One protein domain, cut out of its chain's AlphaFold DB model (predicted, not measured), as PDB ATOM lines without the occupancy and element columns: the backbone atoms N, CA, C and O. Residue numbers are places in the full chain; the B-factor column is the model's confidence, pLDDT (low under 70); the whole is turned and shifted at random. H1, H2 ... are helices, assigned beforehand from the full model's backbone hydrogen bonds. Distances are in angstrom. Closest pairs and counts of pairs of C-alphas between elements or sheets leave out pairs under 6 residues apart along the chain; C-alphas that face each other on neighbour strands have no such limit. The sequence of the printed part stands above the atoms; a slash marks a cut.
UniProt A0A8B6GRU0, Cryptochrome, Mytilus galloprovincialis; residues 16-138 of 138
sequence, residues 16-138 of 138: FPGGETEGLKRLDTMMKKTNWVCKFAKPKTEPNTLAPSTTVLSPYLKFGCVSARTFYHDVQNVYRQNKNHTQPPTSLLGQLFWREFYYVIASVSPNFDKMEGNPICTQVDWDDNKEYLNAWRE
ATOM      1  N   PHE A  16      41.502  37.190  38.028       94.75
ATOM      2  CA  PHE A  16      41.366  38.449  38.766       94.75
ATOM      3  C   PHE A  16      42.363  38.481  39.932       94.75
ATOM      4  O   PHE A  16      42.018  38.061  41.039       94.75
ATOM      5  N   PRO A  17      43.607  38.932  39.693       95.56
ATOM      6  CA  PRO A  17      44.598  39.081  40.752       95.56
ATOM      7  C   PRO A  17      44.091  40.002  41.870       95.56
ATOM      8  O   PRO A  17      43.432  41.007  41.612       95.56
ATOM      9  N   GLY A  18      44.381  39.655  43.123       95.75
ATOM     10  CA  GLY A  18      43.990  40.472  44.272       95.75
ATOM     11  C   GLY A  18      44.837  41.741  44.438       95.75
ATOM     12  O   GLY A  18      45.858  41.925  43.776       95.75
ATOM     13  N   GLY A  19      44.438  42.588  45.390       97.62
ATOM     14  CA  GLY A  19      45.219  43.744  45.840       97.62
ATOM     15  C   GLY A  19      44.750  45.097  45.296       97.62
ATOM     16  O   GLY A  19      44.034  45.190  44.298       97.62
ATOM     17  N   GLU A  20      45.155  46.163  45.989       98.44
ATOM     18  CA  GLU A  20      44.809  47.553  45.658       98.44
ATOM     19  C   GLU A  20      45.302  47.957  44.266       98.44
ATOM     20  O   GLU A  20      44.528  48.497  43.478       98.44
ATOM     21  N   THR A  21      46.549  47.625  43.923       98.44
ATOM     22  CA  THR A  21      47.150  47.963  42.625       98.44
ATOM     23  C   THR A  21      46.314  47.455  41.448       98.44
ATOM     24  O   THR A  21      46.019  48.218  40.528       98.44
ATOM     25  N   GLU A  22      45.889  46.187  41.478       98.31
ATOM     26  CA  GLU A  22      45.058  45.622  40.407       98.31
ATOM     27  C   GLU A  22      43.634  46.194  40.446       98.31
ATOM     28  O   GLU A  22      43.069  46.530  39.404       98.31
ATOM     29  N   GLY A  23      43.074  46.398  41.642       98.44
ATOM     30  CA  GLY A  23      41.756  47.005  41.813       98.44
ATOM     31  C   GLY A  23      41.659  48.418  41.232       98.44
ATOM     32  O   GLY A  23      40.726  48.709  40.478       98.44
ATOM     33  N   LEU A  24      42.629  49.285  41.532       98.62
ATOM     34  CA  LEU A  24      42.689  50.657  41.017       98.62
ATOM     35  C   LEU A  24      42.951  50.688  39.510       98.62
ATOM     36  O   LEU A  24      42.275  51.421  38.787       98.62
ATOM     37  N   LYS A  25      43.861  49.845  39.008       98.56
ATOM     38  CA  LYS A  25      44.101  49.692  37.564       98.56
ATOM     39  C   LYS A  25      42.829  49.275  36.822       98.56
ATOM     40  O   LYS A  25      42.525  49.796  35.743       98.56
ATOM     41  N   ARG A  26      42.059  48.347  37.395       98.31
ATOM     42  CA  ARG A  26      40.787  47.895  36.831       98.31
ATOM     43  C   ARG A  26      39.728  48.994  36.866       98.31
ATOM     44  O   ARG A  26      39.033  49.182  35.866       98.31
ATOM     45  N   LEU A  27      39.613  49.722  37.979       98.44
ATOM     46  CA  LEU A  27      38.707  50.863  38.108       98.44
ATOM     47  C   LEU A  27      39.000  51.916  37.032       98.44
ATOM     48  O   LEU A  27      38.103  52.238  36.254       98.44
ATOM     49  N   ASP A  28      40.252  52.361  36.914       98.38
ATOM     50  CA  ASP A  28      40.693  53.325  35.897       98.38
ATOM     51  C   ASP A  28      40.355  52.849  34.472       98.38
ATOM     52  O   ASP A  28      39.740  53.573  33.682       98.38
ATOM     53  N   THR A  29      40.644  51.581  34.163       98.12
ATOM     54  CA  THR A  29      40.315  50.974  32.862       98.12
ATOM     55  C   THR A  29      38.814  51.030  32.557       98.12
ATOM     56  O   THR A  29      38.421  51.277  31.413       98.12
ATOM     57  N   MET A  30      37.955  50.811  33.555       97.88
ATOM     58  CA  MET A  30      36.504  50.896  33.377       97.88
ATOM     59  C   MET A  30      36.021  52.341  33.235       97.88
ATOM     60  O   MET A  30      35.149  52.599  32.407       97.88
ATOM     61  N   MET A  31      36.593  53.287  33.985       97.69
ATOM     62  CA  MET A  31      36.202  54.704  33.940       97.69
ATOM     63  C   MET A  31      36.599  55.383  32.625       97.69
ATOM     64  O   MET A  31      35.866  56.241  32.133       97.69
ATOM     65  N   LYS A  32      37.670  54.914  31.975       97.50
ATOM     66  CA  LYS A  32      38.037  55.315  30.605       97.50
ATOM     67  C   LYS A  32      36.972  54.963  29.559       97.50
ATOM     68  O   LYS A  32      36.890  55.619  28.523       97.50
ATOM     69  N   LYS A  33      36.106  53.974  29.815       96.81
ATOM     70  CA  LYS A  33      34.994  53.594  28.922       96.81
ATOM     71  C   LYS A  33      33.764  54.477  29.171       96.81
ATOM     72  O   LYS A  33      32.680  53.974  29.463       96.81
ATOM     73  N   THR A  34      33.912  55.793  29.042       96.75
ATOM     74  CA  THR A  34      32.899  56.798  29.432       96.75
ATOM     75  C   THR A  34      31.508  56.531  28.847       96.75
ATOM     76  O   THR A  34      30.519  56.536  29.580       96.75
ATOM     77  N   ASN A  35      31.418  56.201  27.554       96.19
ATOM     78  CA  ASN A  35      30.156  55.851  26.894       96.19
ATOM     79  C   ASN A  35      29.486  54.615  27.507       96.19
ATOM     80  O   ASN A  35      28.266  54.593  27.661       96.19
ATOM     81  N   TRP A  36      30.271  53.595  27.860       96.50
ATOM     82  CA  TRP A  36      29.760  52.398  28.523       96.50
ATOM     83  C   TRP A  36      29.280  52.732  29.938       96.50
ATOM     84  O   TRP A  36      28.173  52.353  30.296       96.50
ATOM     85  N   VAL A  37      30.051  53.512  30.704       97.50
ATOM     86  CA  VAL A  37      29.681  53.951  32.064       97.50
ATOM     87  C   VAL A  37      28.381  54.764  32.059       97.50
ATOM     88  O   VAL A  37      27.510  54.529  32.896       97.50
ATOM     89  N   CYS A  38      28.216  55.681  31.100       97.31
ATOM     90  CA  CYS A  38      27.008  56.503  30.973       97.31
ATOM     91  C   CYS A  38      25.786  55.686  30.540       97.31
ATOM     92  O   CYS A  38      24.684  55.933  31.016       97.31
ATOM     93  N   LYS A  39      25.966  54.704  29.649       97.00
ATOM     94  CA  LYS A  39      24.871  53.868  29.127       97.00
ATOM     95  C   LYS A  39      24.603  52.611  29.958       97.00
ATOM     96  O   LYS A  39      23.643  51.900  29.660       97.00
ATOM     97  N   PHE A  40      25.430  52.320  30.964       97.31
ATOM     98  CA  PHE A  40      25.326  51.107  31.768       97.31
ATOM     99  C   PHE A  40      23.931  50.976  32.376       97.31
ATOM    100  O   PHE A  40      23.470  51.867  33.084       97.31
ATOM    101  N   ALA A  41      23.277  49.843  32.155       95.69
ATOM    102  CA  ALA A  41      22.026  49.501  32.812       95.69
ATOM    103  C   ALA A  41      22.069  48.020  33.179       95.69
ATOM    104  O   ALA A  41      22.100  47.174  32.288       95.69
ATOM    105  N   LYS A  42      22.053  47.700  34.476       91.38
ATOM    106  CA  LYS A  42      22.201  46.323  34.974       91.38
ATOM    107  C   LYS A  42      21.241  45.305  34.327       91.38
ATOM    108  O   LYS A  42      21.719  44.244  33.956       91.38
ATOM    109  N   PRO A  43      19.944  45.590  34.095       92.88
ATOM    110  CA  PRO A  43      19.059  44.627  33.426       92.88
ATOM    111  C   PRO A  43      19.416  44.339  31.959       92.88
ATOM    112  O   PRO A  43      18.896  43.391  31.387       92.88
ATOM    113  N   LYS A  44      20.267  45.164  31.334       89.81
ATOM    114  CA  LYS A  44      20.704  45.020  29.937       89.81
ATOM    115  C   LYS A  44      22.077  44.356  29.802       89.81
ATOM    116  O   LYS A  44      22.605  44.297  28.697       89.81
ATOM    117  N   THR A  45      22.694  43.923  30.902       85.88
ATOM    118  CA  THR A  45      23.968  43.194  30.849       85.88
ATOM    119  C   THR A  45      23.706  41.711  30.641       85.88
ATOM    120  O   THR A  45      22.918  41.124  31.379       85.88
ATOM    121  N   GLU A  46      24.385  41.105  29.676       85.94
ATOM    122  CA  GLU A  46      24.244  39.681  29.370       85.94
ATOM    123  C   GLU A  46      24.933  38.809  30.440       85.94
ATOM    124  O   GLU A  46      26.081  39.088  30.802       85.94
ATOM    125  N   PRO A  47      24.261  37.772  30.977       86.88
ATOM    126  CA  PRO A  47      24.819  36.929  32.037       86.88
ATOM    127  C   PRO A  47      25.736  35.804  31.526       86.88
ATOM    128  O   PRO A  47      26.432  35.191  32.326       86.88
ATOM    129  N   ASN A  48      25.739  35.518  30.222       88.06
ATOM    130  CA  ASN A  48      26.384  34.352  29.605       88.06
ATOM    131  C   ASN A  48      27.485  34.720  28.591       88.06
ATOM    132  O   ASN A  48      27.875  33.898  27.762       88.06
ATOM    133  N   THR A  49      27.997  35.949  28.644       88.19
ATOM    134  CA  THR A  49      29.121  36.372  27.805       88.19
ATOM    135  C   THR A  49      30.429  35.738  28.274       88.19
ATOM    136  O   THR A  49      30.710  35.686  29.469       88.19
ATOM    137  N   LEU A  50      31.280  35.326  27.326       85.06
ATOM    138  CA  LEU A  50      32.601  34.745  27.624       85.06
ATOM    139  C   LEU A  50      33.522  35.714  28.384       85.06
ATOM    140  O   LEU A  50      34.342  35.298  29.198       85.06
ATOM    141  N   ALA A  51      33.385  37.012  28.115       85.69
ATOM    142  CA  ALA A  51      34.035  38.070  28.876       85.69
ATOM    143  C   ALA A  51      33.027  38.731  29.831       85.69
ATOM    144  O   ALA A  51      31.843  38.807  29.499       85.69
ATOM    145  N   PRO A  52      33.461  39.278  30.981       88.56
ATOM    146  CA  PRO A  52      32.543  39.926  31.909       88.56
ATOM    147  C   PRO A  52      31.801  41.118  31.288       88.56
ATOM    148  O   PRO A  52      32.418  42.062  30.796       88.56
ATOM    149  N   SER A  53      30.471  41.113  31.392       86.50
ATOM    150  CA  SER A  53      29.588  42.203  30.951       86.50
ATOM    151  C   SER A  53      29.465  43.349  31.973       86.50
ATOM    152  O   SER A  53      28.815  44.363  31.713       86.50
ATOM    153  N   THR A  54      30.111  43.214  33.139       94.19
ATOM    154  CA  THR A  54      30.149  44.197  34.237       94.19
ATOM    155  C   THR A  54      31.593  44.536  34.640       94.19
ATOM    156  O   THR A  54      32.552  44.026  34.065       94.19
ATOM    157  N   THR A  55      31.785  45.416  35.630       93.81
ATOM    158  CA  THR A  55      33.124  45.896  36.032       93.81
ATOM    159  C   THR A  55      34.007  44.827  36.679       93.81
ATOM    160  O   THR A  55      35.231  44.921  36.610       93.81
ATOM    161  N   VAL A  56      33.409  43.819  37.323       96.50
ATOM    162  CA  VAL A  56      34.105  42.852  38.200       96.50
ATOM    163  C   VAL A  56      34.930  43.550  39.296       96.50
ATOM    164  O   VAL A  56      36.001  43.099  39.685       96.50
ATOM    165  N   LEU A  57      34.440  44.688  39.802       97.81
ATOM    166  CA  LEU A  57      35.057  45.383  40.941       97.81
ATOM    167  C   LEU A  57      34.601  44.827  42.304       97.81
ATOM    168  O   LEU A  57      35.136  45.223  43.335       97.81
ATOM    169  N   SER A  58      33.637  43.901  42.327       97.81
ATOM    170  CA  SER A  58      33.077  43.318  43.552       97.81
ATOM    171  C   SER A  58      34.108  42.699  44.510       97.81
ATOM    172  O   SER A  58      34.024  43.034  45.693       97.81
ATOM    173  N   PRO A  59      35.099  41.878  44.090       97.50
ATOM    174  CA  PRO A  59      36.088  41.349  45.033       97.50
ATOM    175  C   PRO A  59      36.948  42.465  45.643       97.50
ATOM    176  O   PRO A  59      37.179  42.479  46.849       97.50
ATOM    177  N   TYR A  60      37.342  43.458  44.845       98.44
ATOM    178  CA  TYR A  60      38.155  44.583  45.312       98.44
ATOM    179  C   TYR A  60      37.389  45.491  46.281       98.44
ATOM    180  O   TYR A  60      37.964  45.980  47.250       98.44
ATOM    181  N   LEU A  61      36.083  45.683  46.063       98.31
ATOM    182  CA  LEU A  61      35.208  46.402  46.991       98.31
ATOM    183  C   LEU A  61      34.989  45.625  48.289       98.31
ATOM    184  O   LEU A  61      34.956  46.234  49.356       98.31
ATOM    185  N   LYS A  62      34.841  44.293  48.218       97.69
ATOM    186  CA  LYS A  62      34.722  43.442  49.408       97.69
ATOM    187  C   LYS A  62      35.967  43.612  50.276       97.69
ATOM    188  O   LYS A  62      35.852  43.913  51.458       97.69
ATOM    189  N   PHE A  63      37.152  43.408  49.706       97.25
ATOM    190  CA  PHE A  63      38.404  43.418  50.468       97.25
ATOM    191  C   PHE A  63      38.945  44.823  50.766       97.25
ATOM    192  O   PHE A  63      40.004  44.946  51.368       97.25
ATOM    193  N   GLY A  64      38.245  45.885  50.356       97.75
ATOM    194  CA  GLY A  64      38.699  47.263  50.558       97.75
ATOM    195  C   GLY A  64      39.891  47.666  49.685       97.75
ATOM    196  O   GLY A  64      40.387  48.776  49.832       97.75
ATOM    197  N   CYS A  65      40.313  46.813  48.744       98.38
ATOM    198  CA  CYS A  65      41.340  47.115  47.744       98.38
ATOM    199  C   CYS A  65      40.949  48.302  46.852       98.38
ATOM    200  O   CYS A  65      41.807  48.984  46.312       98.38
ATOM    201  N   VAL A  66      39.649  48.542  46.678       98.62
ATOM    202  CA  VAL A  66      39.121  49.765  46.068       98.62
ATOM    203  C   VAL A  66      38.153  50.401  47.049       98.62
ATOM    204  O   VAL A  66      37.205  49.760  47.507       98.62
ATOM    205  N   SER A  67      38.346  51.686  47.351       98.62
ATOM    206  CA  SER A  67      37.374  52.420  48.158       98.62
ATOM    207  C   SER A  67      36.083  52.636  47.369       98.62
ATOM    208  O   SER A  67      36.101  53.194  46.271       98.62
ATOM    209  N   ALA A  68      34.940  52.289  47.969       98.38
ATOM    210  CA  ALA A  68      33.625  52.606  47.406       98.38
ATOM    211  C   ALA A  68      33.441  54.119  47.164       98.38
ATOM    212  O   ALA A  68      32.774  54.515  46.213       98.38
ATOM    213  N   ARG A  69      34.094  54.965  47.978       98.62
ATOM    214  CA  ARG A  69      34.094  56.430  47.828       98.62
ATOM    215  C   ARG A  69      34.876  56.875  46.594       98.62
ATOM    216  O   ARG A  69      34.377  57.699  45.837       98.62
ATOM    217  N   THR A  70      36.059  56.305  46.360       98.50
ATOM    218  CA  THR A  70      36.843  56.564  45.140       98.50
ATOM    219  C   THR A  70      36.035  56.173  43.909       98.50
ATOM    220  O   THR A  70      35.828  56.998  43.027       98.50
ATOM    221  N   PHE A  71      35.462  54.966  43.906       98.62
ATOM    222  CA  PHE A  71      34.620  54.517  42.799       98.62
ATOM    223  C   PHE A  71      33.405  55.444  42.583       98.62
ATOM    224  O   PHE A  71      33.115  55.826  41.452       98.62
ATOM    225  N   TYR A  72      32.733  55.878  43.654       98.62
ATOM    226  CA  TYR A  72      31.654  56.866  43.566       98.62
ATOM    227  C   TYR A  72      32.108  58.164  42.884       98.62
ATOM    228  O   TYR A  72      31.458  58.632  41.947       98.62
ATOM    229  N   HIS A  73      33.221  58.747  43.336       98.56
ATOM    230  CA  HIS A  73      33.727  60.002  42.787       98.56
ATOM    231  C   HIS A  73      34.146  59.867  41.323       98.56
ATOM    232  O   HIS A  73      33.845  60.765  40.536       98.56
ATOM    233  N   ASP A  74      34.747  58.744  40.936       98.31
ATOM    234  CA  ASP A  74      35.151  58.500  39.553       98.31
ATOM    235  C   ASP A  74      33.948  58.364  38.612       98.31
ATOM    236  O   ASP A  74      33.921  58.987  37.550       98.31
ATOM    237  N   VAL A  75      32.897  57.645  39.025       98.00
ATOM    238  CA  VAL A  75      31.642  57.575  38.252       98.00
ATOM    239  C   VAL A  75      31.016  58.962  38.117       98.00
ATOM    240  O   VAL A  75      30.610  59.353  37.022       98.00
ATOM    241  N   GLN A  76      30.985  59.742  39.202       97.88
ATOM    242  CA  GLN A  76      30.471  61.113  39.167       97.88
ATOM    243  C   GLN A  76      31.299  62.021  38.251       97.88
ATOM    244  O   GLN A  76      30.739  62.870  37.559       97.88
ATOM    245  N   ASN A  77      32.624  61.851  38.202       97.75
ATOM    246  CA  ASN A  77      33.487  62.590  37.279       97.75
ATOM    247  C   ASN A  77      33.109  62.307  35.818       97.75
ATOM    248  O   ASN A  77      32.973  63.252  35.039       97.75
ATOM    249  N   VAL A  78      32.850  61.044  35.466       97.75
ATOM    250  CA  VAL A  78      32.374  60.667  34.125       97.75
ATOM    251  C   VAL A  78      30.997  61.279  33.829       97.75
ATOM    252  O   VAL A  78      30.796  61.860  32.764       97.75
ATOM    253  N   TYR A  79      30.056  61.220  34.774       97.31
ATOM    254  CA  TYR A  79      28.709  61.784  34.598       97.31
ATOM    255  C   TYR A  79      28.703  63.310  34.454       97.31
ATOM    256  O   TYR A  79      27.917  63.854  33.680       97.31
ATOM    257  N   ARG A  80      29.620  64.029  35.114       96.44
ATOM    258  CA  ARG A  80      29.767  65.483  34.912       96.44
ATOM    259  C   ARG A  80      30.187  65.841  33.487       96.44
ATOM    260  O   ARG A  80      29.791  66.894  32.993       96.44
ATOM    261  N   GLN A  81      30.966  64.980  32.834       94.31
ATOM    262  CA  GLN A  81      31.405  65.174  31.449       94.31
ATOM    263  C   GLN A  81      30.320  64.797  30.430       94.31
ATOM    264  O   GLN A  81      30.339  65.294  29.307       94.31
ATOM    265  N   ASN A  82      29.358  63.951  30.809       92.38
ATOM    266  CA  ASN A  82      28.258  63.539  29.944       92.38
ATOM    267  C   ASN A  82      26.935  63.494  30.716       92.38
ATOM    268  O   ASN A  82      26.623  62.516  31.391       92.38
ATOM    269  N   LYS A  83      26.127  64.549  30.552       86.44
ATOM    270  CA  LYS A  83      24.841  64.708  31.248       86.44
ATOM    271  C   LYS A  83      23.783  63.671  30.848       86.44
ATOM    272  O   LYS A  83      22.789  63.536  31.553       86.44
ATOM    273  N   ASN A  84      23.966  62.957  29.735       94.56
ATOM    274  CA  ASN A  84      23.056  61.898  29.316       94.56
ATOM    275  C   ASN A  84      23.580  60.539  29.795       94.56
ATOM    276  O   ASN A  84      24.328  59.852  29.095       94.56
ATOM    277  N   HIS A  85      23.180  60.167  31.007       97.31
ATOM    278  CA  HIS A  85      23.541  58.901  31.623       97.31
ATOM    279  C   HIS A  85      22.332  58.240  32.290       97.31
ATOM    280  O   HIS A  85      21.358  58.892  32.676       97.31
ATOM    281  N   THR A  86      22.397  56.920  32.434       97.31
ATOM    282  CA  THR A  86      21.393  56.147  33.162       97.31
ATOM    283  C   THR A  86      21.353  56.553  34.635       97.31
ATOM    284  O   THR A  86      22.334  57.033  35.211       97.31
ATOM    285  N   GLN A  87      20.199  56.341  35.264       97.00
ATOM    286  CA  GLN A  87      19.959  56.675  36.668       97.00
ATOM    287  C   GLN A  87      19.810  55.406  37.524       97.00
ATOM    288  O   GLN A  87      19.554  54.317  36.989       97.00
ATOM    289  N   PRO A  88      19.975  55.505  38.854       97.44
ATOM    290  CA  PRO A  88      19.567  54.437  39.759       97.44
ATOM    291  C   PRO A  88      18.101  54.025  39.509       97.44
ATOM    292  O   PRO A  88      17.297  54.868  39.112       97.44
ATOM    293  N   PRO A  89      17.732  52.745  39.704       97.12
ATOM    294  CA  PRO A  89      18.530  51.678  40.320       97.12
ATOM    295  C   PRO A  89      19.433  50.914  39.338       97.12
ATOM    296  O   PRO A  89      20.197  50.045  39.755       97.12
ATOM    297  N   THR A  90      19.344  51.191  38.034       97.31
ATOM    298  CA  THR A  90      19.992  50.363  37.001       97.31
ATOM    299  C   THR A  90      21.379  50.854  36.603       97.31
ATOM    300  O   THR A  90      22.176  50.049  36.119       97.31
ATOM    301  N   SER A  91      21.689  52.134  36.823       97.88
ATOM    302  CA  SER A  91      22.998  52.716  36.513       97.88
ATOM    303  C   SER A  91      24.140  52.108  37.325       97.88
ATOM    304  O   SER A  91      23.925  51.407  38.319       97.88
ATOM    305  N   LEU A  92      25.378  52.406  36.913       97.00
ATOM    306  CA  LEU A  92      26.572  51.937  37.613       97.00
ATOM    307  C   LEU A  92      26.645  52.525  39.027       97.00
ATOM    308  O   LEU A  92      26.930  51.802  39.978       97.00
ATOM    309  N   LEU A  93      26.278  53.803  39.170       97.38
ATOM    310  CA  LEU A  93      26.094  54.439  40.473       97.38
ATOM    311  C   LEU A  93      24.983  53.755  41.288       97.38
ATOM    312  O   LEU A  93      25.150  53.518  42.480       97.38
ATOM    313  N   GLY A  94      23.886  53.356  40.639       98.00
ATOM    314  CA  GLY A  94      22.831  52.562  41.270       98.00
ATOM    315  C   GLY A  94      23.338  51.242  41.859       98.00
ATOM    316  O   GLY A  94      22.864  50.831  42.911       98.00
ATOM    317  N   GLN A  95      24.346  50.602  41.253       98.12
ATOM    318  CA  GLN A  95      24.944  49.381  41.814       98.12
ATOM    319  C   GLN A  95      25.734  49.651  43.106       98.12
ATOM    320  O   GLN A  95      25.729  48.811  44.003       98.12
ATOM    321  N   LEU A  96      26.373  50.822  43.239       97.94
ATOM    322  CA  LEU A  96      26.955  51.252  44.516       97.94
ATOM    323  C   LEU A  96      25.866  51.524  45.558       97.94
ATOM    324  O   LEU A  96      26.020  51.134  46.708       97.94
ATOM    325  N   PHE A  97      24.738  52.114  45.166       98.38
ATOM    326  CA  PHE A  97      23.622  52.318  46.094       98.38
ATOM    327  C   PHE A  97      22.991  51.008  46.558       98.38
ATOM    328  O   PHE A  97      22.624  50.911  47.722       98.38
ATOM    329  N   TRP A  98      22.940  49.973  45.715       98.31
ATOM    330  CA  TRP A  98      22.553  48.631  46.158       98.31
ATOM    331  C   TRP A  98      23.495  48.073  47.226       98.31
ATOM    332  O   TRP A  98      23.023  47.474  48.190       98.31
ATOM    333  N   ARG A  99      24.812  48.301  47.103       98.44
ATOM    334  CA  ARG A  99      25.767  47.960  48.169       98.44
ATOM    335  C   ARG A  99      25.404  48.691  49.462       98.44
ATOM    336  O   ARG A  99      25.241  48.031  50.480       98.44
ATOM    337  N   GLU A 100      25.247  50.014  49.428       98.38
ATOM    338  CA  GLU A 100      24.916  50.794  50.634       98.38
ATOM    339  C   GLU A 100      23.575  50.377  51.251       98.38
ATOM    340  O   GLU A 100      23.488  50.192  52.460       98.38
ATOM    341  N   PHE A 101      22.553  50.156  50.425       98.38
ATOM    342  CA  PHE A 101      21.233  49.699  50.853       98.38
ATOM    343  C   PHE A 101      21.318  48.405  51.671       98.38
ATOM    344  O   PHE A 101      20.804  48.350  52.788       98.38
ATOM    345  N   TYR A 102      22.020  47.389  51.158       98.31
ATOM    346  CA  TYR A 102      22.180  46.125  51.877       98.31
ATOM    347  C   TYR A 102      23.069  46.252  53.114       98.31
ATOM    348  O   TYR A 102      22.764  45.626  54.123       98.31
ATOM    349  N   TYR A 103      24.119  47.079  53.084       98.19
ATOM    350  CA  TYR A 103      24.933  47.342  54.277       98.19
ATOM    351  C   TYR A 103      24.106  47.979  55.400       98.19
ATOM    352  O   TYR A 103      24.199  47.549  56.549       98.19
ATOM    353  N   VAL A 104      23.269  48.968  55.072       98.31
ATOM    354  CA  VAL A 104      22.400  49.632  56.051       98.31
ATOM    355  C   VAL A 104      21.393  48.640  56.624       98.31
ATOM    356  O   VAL A 104      21.338  48.478  57.841       98.31
ATOM    357  N   ILE A 105      20.651  47.919  55.778       97.88
ATOM    358  CA  ILE A 105      19.639  46.962  56.250       97.88
ATOM    359  C   ILE A 105      20.267  45.848  57.089       97.88
ATOM    360  O   ILE A 105      19.749  45.546  58.164       97.88
ATOM    361  N   ALA A 106      21.395  45.282  56.659       97.81
ATOM    362  CA  ALA A 106      22.079  44.227  57.403       97.81
ATOM    363  C   ALA A 106      22.570  44.705  58.779       97.81
ATOM    364  O   ALA A 106      22.550  43.938  59.733       97.81
ATOM    365  N   SER A 107      22.978  45.975  58.903       97.69
ATOM    366  CA  SER A 107      23.466  46.525  60.176       97.69
ATOM    367  C   SER A 107      22.381  46.733  61.234       97.69
ATOM    368  O   SER A 107      22.696  46.796  62.420       97.69
ATOM    369  N   VAL A 108      21.113  46.838  60.822       97.38
ATOM    370  CA  VAL A 108      19.974  47.064  61.728       97.38
ATOM    371  C   VAL A 108      19.047  45.855  61.851       97.38
ATOM    372  O   VAL A 108      18.189  45.839  62.730       97.38
ATOM    373  N   SER A 109      19.199  44.850  60.985       97.00
ATOM    374  CA  SER A 109      18.337  43.667  60.960       97.00
ATOM    375  C   SER A 109      19.036  42.498  61.652       97.00
ATOM    376  O   SER A 109      20.010  41.971  61.108       97.00
ATOM    377  N   PRO A 110      18.572  42.054  62.834       97.06
ATOM    378  CA  PRO A 110      19.115  40.849  63.444       97.06
ATOM    379  C   PRO A 110      18.859  39.642  62.538       97.06
ATOM    380  O   PRO A 110      17.835  39.578  61.856       97.06
ATOM    381  N   ASN A 111      19.775  38.670  62.565       97.88
ATOM    382  CA  ASN A 111      19.660  37.423  61.803       97.88
ATOM    383  C   ASN A 111      19.521  37.635  60.280       97.88
ATOM    384  O   ASN A 111      18.886  36.827  59.612       97.88
ATOM    385  N   PHE A 112      20.088  38.714  59.720       98.12
ATOM    386  CA  PHE A 112      19.947  39.065  58.297       98.12
ATOM    387  C   PHE A 112      20.368  37.942  57.325       98.12
ATOM    388  O   PHE A 112      19.882  37.879  56.199       98.12
ATOM    389  N   ASP A 113      21.254  37.054  57.767       97.81
ATOM    390  CA  ASP A 113      21.838  35.937  57.028       97.81
ATOM    391  C   ASP A 113      21.078  34.605  57.164       97.81
ATOM    392  O   ASP A 113      21.471  33.620  56.541       97.81
ATOM    393  N   LYS A 114      19.989  34.551  57.941       97.56
ATOM    394  CA  LYS A 114      19.146  33.353  58.087       97.56
ATOM    395  C   LYS A 114      17.655  33.687  58.056       97.56
ATOM    396  O   LYS A 114      17.257  34.841  58.181       97.56
ATOM    397  N   MET A 115      16.824  32.663  57.859       98.06
ATOM    398  CA  MET A 115      15.367  32.817  57.785       98.06
ATOM    399  C   MET A 115      14.739  32.951  59.175       98.06
ATOM    400  O   MET A 115      14.000  33.902  59.442       98.06
ATOM    401  N   GLU A 116      15.053  32.020  60.077       97.50
ATOM    402  CA  GLU A 116      14.484  32.009  61.423       97.50
ATOM    403  C   GLU A 116      14.952  33.214  62.247       97.50
ATOM    404  O   GLU A 116      16.149  33.480  62.406       97.50
ATOM    405  N   GLY A 117      13.982  33.936  62.808       96.94
ATOM    406  CA  GLY A 117      14.236  35.109  63.640       96.94
ATOM    407  C   GLY A 117      14.669  36.356  62.865       96.94
ATOM    408  O   GLY A 117      15.112  37.317  63.495       96.94
ATOM    409  N   ASN A 118      14.560  36.360  61.534       98.00
ATOM    410  CA  ASN A 118      14.807  37.536  60.705       98.00
ATOM    411  C   ASN A 118      13.487  38.283  60.432       98.00
ATOM    412  O   ASN A 118      12.622  37.754  59.731       98.00
ATOM    413  N   PRO A 119      13.315  39.516  60.947       97.19
ATOM    414  CA  PRO A 119      12.031  40.222  60.920       97.19
ATOM    415  C   PRO A 119      11.582  40.654  59.519       97.19
ATOM    416  O   PRO A 119      10.418  41.001  59.334       97.19
ATOM    417  N   ILE A 120      12.491  40.660  58.542       97.50
ATOM    418  CA  ILE A 120      12.212  41.071  57.161       97.50
ATOM    419  C   ILE A 120      12.248  39.895  56.175       97.50
ATOM    420  O   ILE A 120      12.052  40.101  54.979       97.50
ATOM    421  N   CYS A 121      12.510  38.672  56.652       98.00
ATOM    422  CA  CYS A 121      12.562  37.478  55.816       98.00
ATOM    423  C   CYS A 121      11.214  36.750  55.825       98.00
ATOM    424  O   CYS A 121      10.696  36.377  56.880       98.00
ATOM    425  N   THR A 122      10.660  36.508  54.637       98.12
ATOM    426  CA  THR A 122       9.488  35.646  54.474       98.12
ATOM    427  C   THR A 122       9.818  34.234  54.946       98.12
ATOM    428  O   THR A 122      10.794  33.642  54.489       98.12
ATOM    429  N   GLN A 123       8.987  33.690  55.832       98.06
ATOM    430  CA  GLN A 123       9.127  32.316  56.303       98.06
ATOM    431  C   GLN A 123       8.564  31.372  55.239       98.06
ATOM    432  O   GLN A 123       7.368  31.404  54.942       98.06
ATOM    433  N   VAL A 124       9.443  30.579  54.637       97.88
ATOM    434  CA  VAL A 124       9.126  29.621  53.576       97.88
ATOM    435  C   VAL A 124       9.586  28.245  54.037       97.88
ATOM    436  O   VAL A 124      10.702  28.097  54.524       97.88
ATOM    437  N   ASP A 125       8.725  27.245  53.872       97.56
ATOM    438  CA  ASP A 125       9.035  25.848  54.182       97.56
ATOM    439  C   ASP A 125       9.907  25.247  53.066       97.56
ATOM    440  O   ASP A 125       9.418  24.596  52.141       97.56
ATOM    441  N   TRP A 126      11.195  25.601  53.069       97.25
ATOM    442  CA  TRP A 126      12.177  25.087  52.113       97.25
ATOM    443  C   TRP A 126      12.507  23.618  52.407       97.25
ATOM    444  O   TRP A 126      12.700  23.239  53.559       97.25
ATOM    445  N   ASP A 127      12.635  22.810  51.356       96.94
ATOM    446  CA  ASP A 127      13.062  21.407  51.451       96.94
ATOM    447  C   ASP A 127      14.574  21.277  51.765       96.94
ATOM    448  O   ASP A 127      15.367  22.145  51.396       96.94
ATOM    449  N   ASP A 128      14.986  20.167  52.391       96.31
ATOM    450  CA  ASP A 128      16.385  19.806  52.711       96.31
ATOM    451  C   ASP A 128      16.839  18.570  51.906       96.31
ATOM    452  O   ASP A 128      17.336  17.562  52.426       96.31
ATOM    453  N   ASN A 129      16.632  18.619  50.589       97.88
ATOM    454  CA  ASN A 129      17.042  17.547  49.692       97.88
ATOM    455  C   ASN A 129      18.543  17.631  49.364       97.88
ATOM    456  O   ASN A 129      18.982  18.353  48.463       97.88
ATOM    457  N   LYS A 130      19.337  16.829  50.077       97.25
ATOM    458  CA  LYS A 130      20.800  16.762  49.912       97.25
ATOM    459  C   LYS A 130      21.247  16.305  48.526       97.25
ATOM    460  O   LYS A 130      22.307  16.730  48.076       97.25
ATOM    461  N   GLU A 131      20.476  15.451  47.855       97.88
ATOM    462  CA  GLU A 131      20.802  14.992  46.502       97.88
ATOM    463  C   GLU A 131      20.729  16.161  45.515       97.88
ATOM    464  O   GLU A 131      21.692  16.422  44.795       97.88
ATOM    465  N   TYR A 132      19.634  16.926  45.549       97.75
ATOM    466  CA  TYR A 132      19.455  18.095  44.684       97.75
ATOM    467  C   TYR A 132      20.440  19.214  45.018       97.75
ATOM    468  O   TYR A 132      20.970  19.856  44.113       97.75
ATOM    469  N   LEU A 133      20.742  19.414  46.304       97.19
ATOM    470  CA  LEU A 133      21.748  20.386  46.720       97.19
ATOM    471  C   LEU A 133      23.147  20.023  46.203       97.19
ATOM    472  O   LEU A 133      23.877  20.907  45.758       97.19
ATOM    473  N   ASN A 134      23.523  18.742  46.250       96.81
ATOM    474  CA  ASN A 134      24.804  18.284  45.719       96.81
ATOM    475  C   ASN A 134      24.845  18.417  44.190       96.81
ATOM    476  O   ASN A 134      25.818  18.942  43.666       96.81
ATOM    477  N   ALA A 135      23.776  18.032  43.484       97.12
ATOM    478  CA  ALA A 135      23.699  18.148  42.027       97.12
ATOM    479  C   ALA A 135      23.737  19.602  41.515       97.12
ATOM    480  O   ALA A 135      24.180  19.835  40.399       97.12
ATOM    481  N   TRP A 136      23.259  20.573  42.302       96.06
ATOM    482  CA  TRP A 136      23.345  21.999  41.959       96.06
ATOM    483  C   TRP A 136      24.725  22.612  42.247       96.06
ATOM    484  O   TRP A 136      25.098  23.602  41.618       96.06
ATOM    485  N   ARG A 137      25.447  22.079  43.240       93.50
ATOM    486  CA  ARG A 137      26.738  22.617  43.689       93.50
ATOM    487  C   ARG A 137      27.881  22.284  42.729       93.50
ATOM    488  O   ARG A 137      28.755  23.135  42.559       93.50
ATOM    489  N   GLU A 138      27.898  21.054  42.220       88.25
ATOM    490  CA  GLU A 138      28.919  20.532  41.294       88.25
ATOM    491  C   GLU A 138      28.708  21.039  39.860       88.25
ATOM    492  O   GLU A 138      29.722  21.353  39.195       88.25
TER     493      GLU A 138
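AT A GLANCE: This is residues 16 to 138 of the 138 residues of the protein "Cryptochrome" of Mytilus galloprovincialis (UniProt A0A8B6GRU0). What does a first look show? A loose cluster of helices leads into a long tail: H1 and H4 run side by side, H2 crosses one end of H4, and H5 folds back from H4, touching it near H5's own first residues and running on away from the cluster. Beyond H5 comes a long looping link, and residues 125 to 138, which hold H6, stick out free. What is it made of, and how large is it? The printed part has 123 residues with six named helices, H1 to H6 in order, and no named strand; the class is all helix, with 62 residues in helices. It is loose, with a radius of gyration of the C-alphas of 18.0 A and spans of 51 by 34 by 29 A.

HOW THE PARTS SIT: What does the first helix meet? H1, residues 20 to 31, touches H4, residues 68 to 81, with its residues 27 to 31 alone, the same way at a shallow tilt of 22 degrees; the closest C-alphas, of Met 31 and Asp 74, are 6.9 A apart. H1 is close to but not clearly touching H3, residues 58 to 62, where the closest C-alphas, of Gly 23 and Tyr 60, are 5.6 A apart. What else touches H4? H2, residues 34 to 39, touches residues 75 to 79 of H4 about perpendicular, at 88 degrees, with the C-alphas of Thr 34 and Val 78 closest at 6.1 A. H4 and H5, residues 92 to 108, form a helical hairpin, opposite ways at a shallow tilt of 31 degrees; residues 92 to 96 alone of H5 touch H4, and the closest C-alphas, of Val 75 and Leu 93, are 6.7 A apart. What of the last helix and the backbones? H6, residues 130 to 137, is apart from H1, H2, H3, H4 and H5. In all six helices every O i to N i+4 pair is within hydrogen-bond range.

IN THESE COORDINATES: Where do the helices begin? H1 is 16.2 A long from C-alpha 20 at (44.809, 47.553, 45.658); H2 is 8.6 A long and H3 6.1 A. How long are the others? H4 is 20.4 A, H5 25.5 A and H6 10.4 A, ending with C-alpha 137 at (26.738, 22.617, 43.689).

THE WHOLE: How far does it reach? The two C-alphas farthest apart, of Gln 81 and Glu 131, are 53.5 A apart. Which links are long? Those from H2 to H3, with 18 residues, and from H5 to H6, with 21; residues 47 to 52 stand free. Is anything missing or uncertain? The printed part has no cut, its mean pLDDT is 96.3, and no printed residue is under 70.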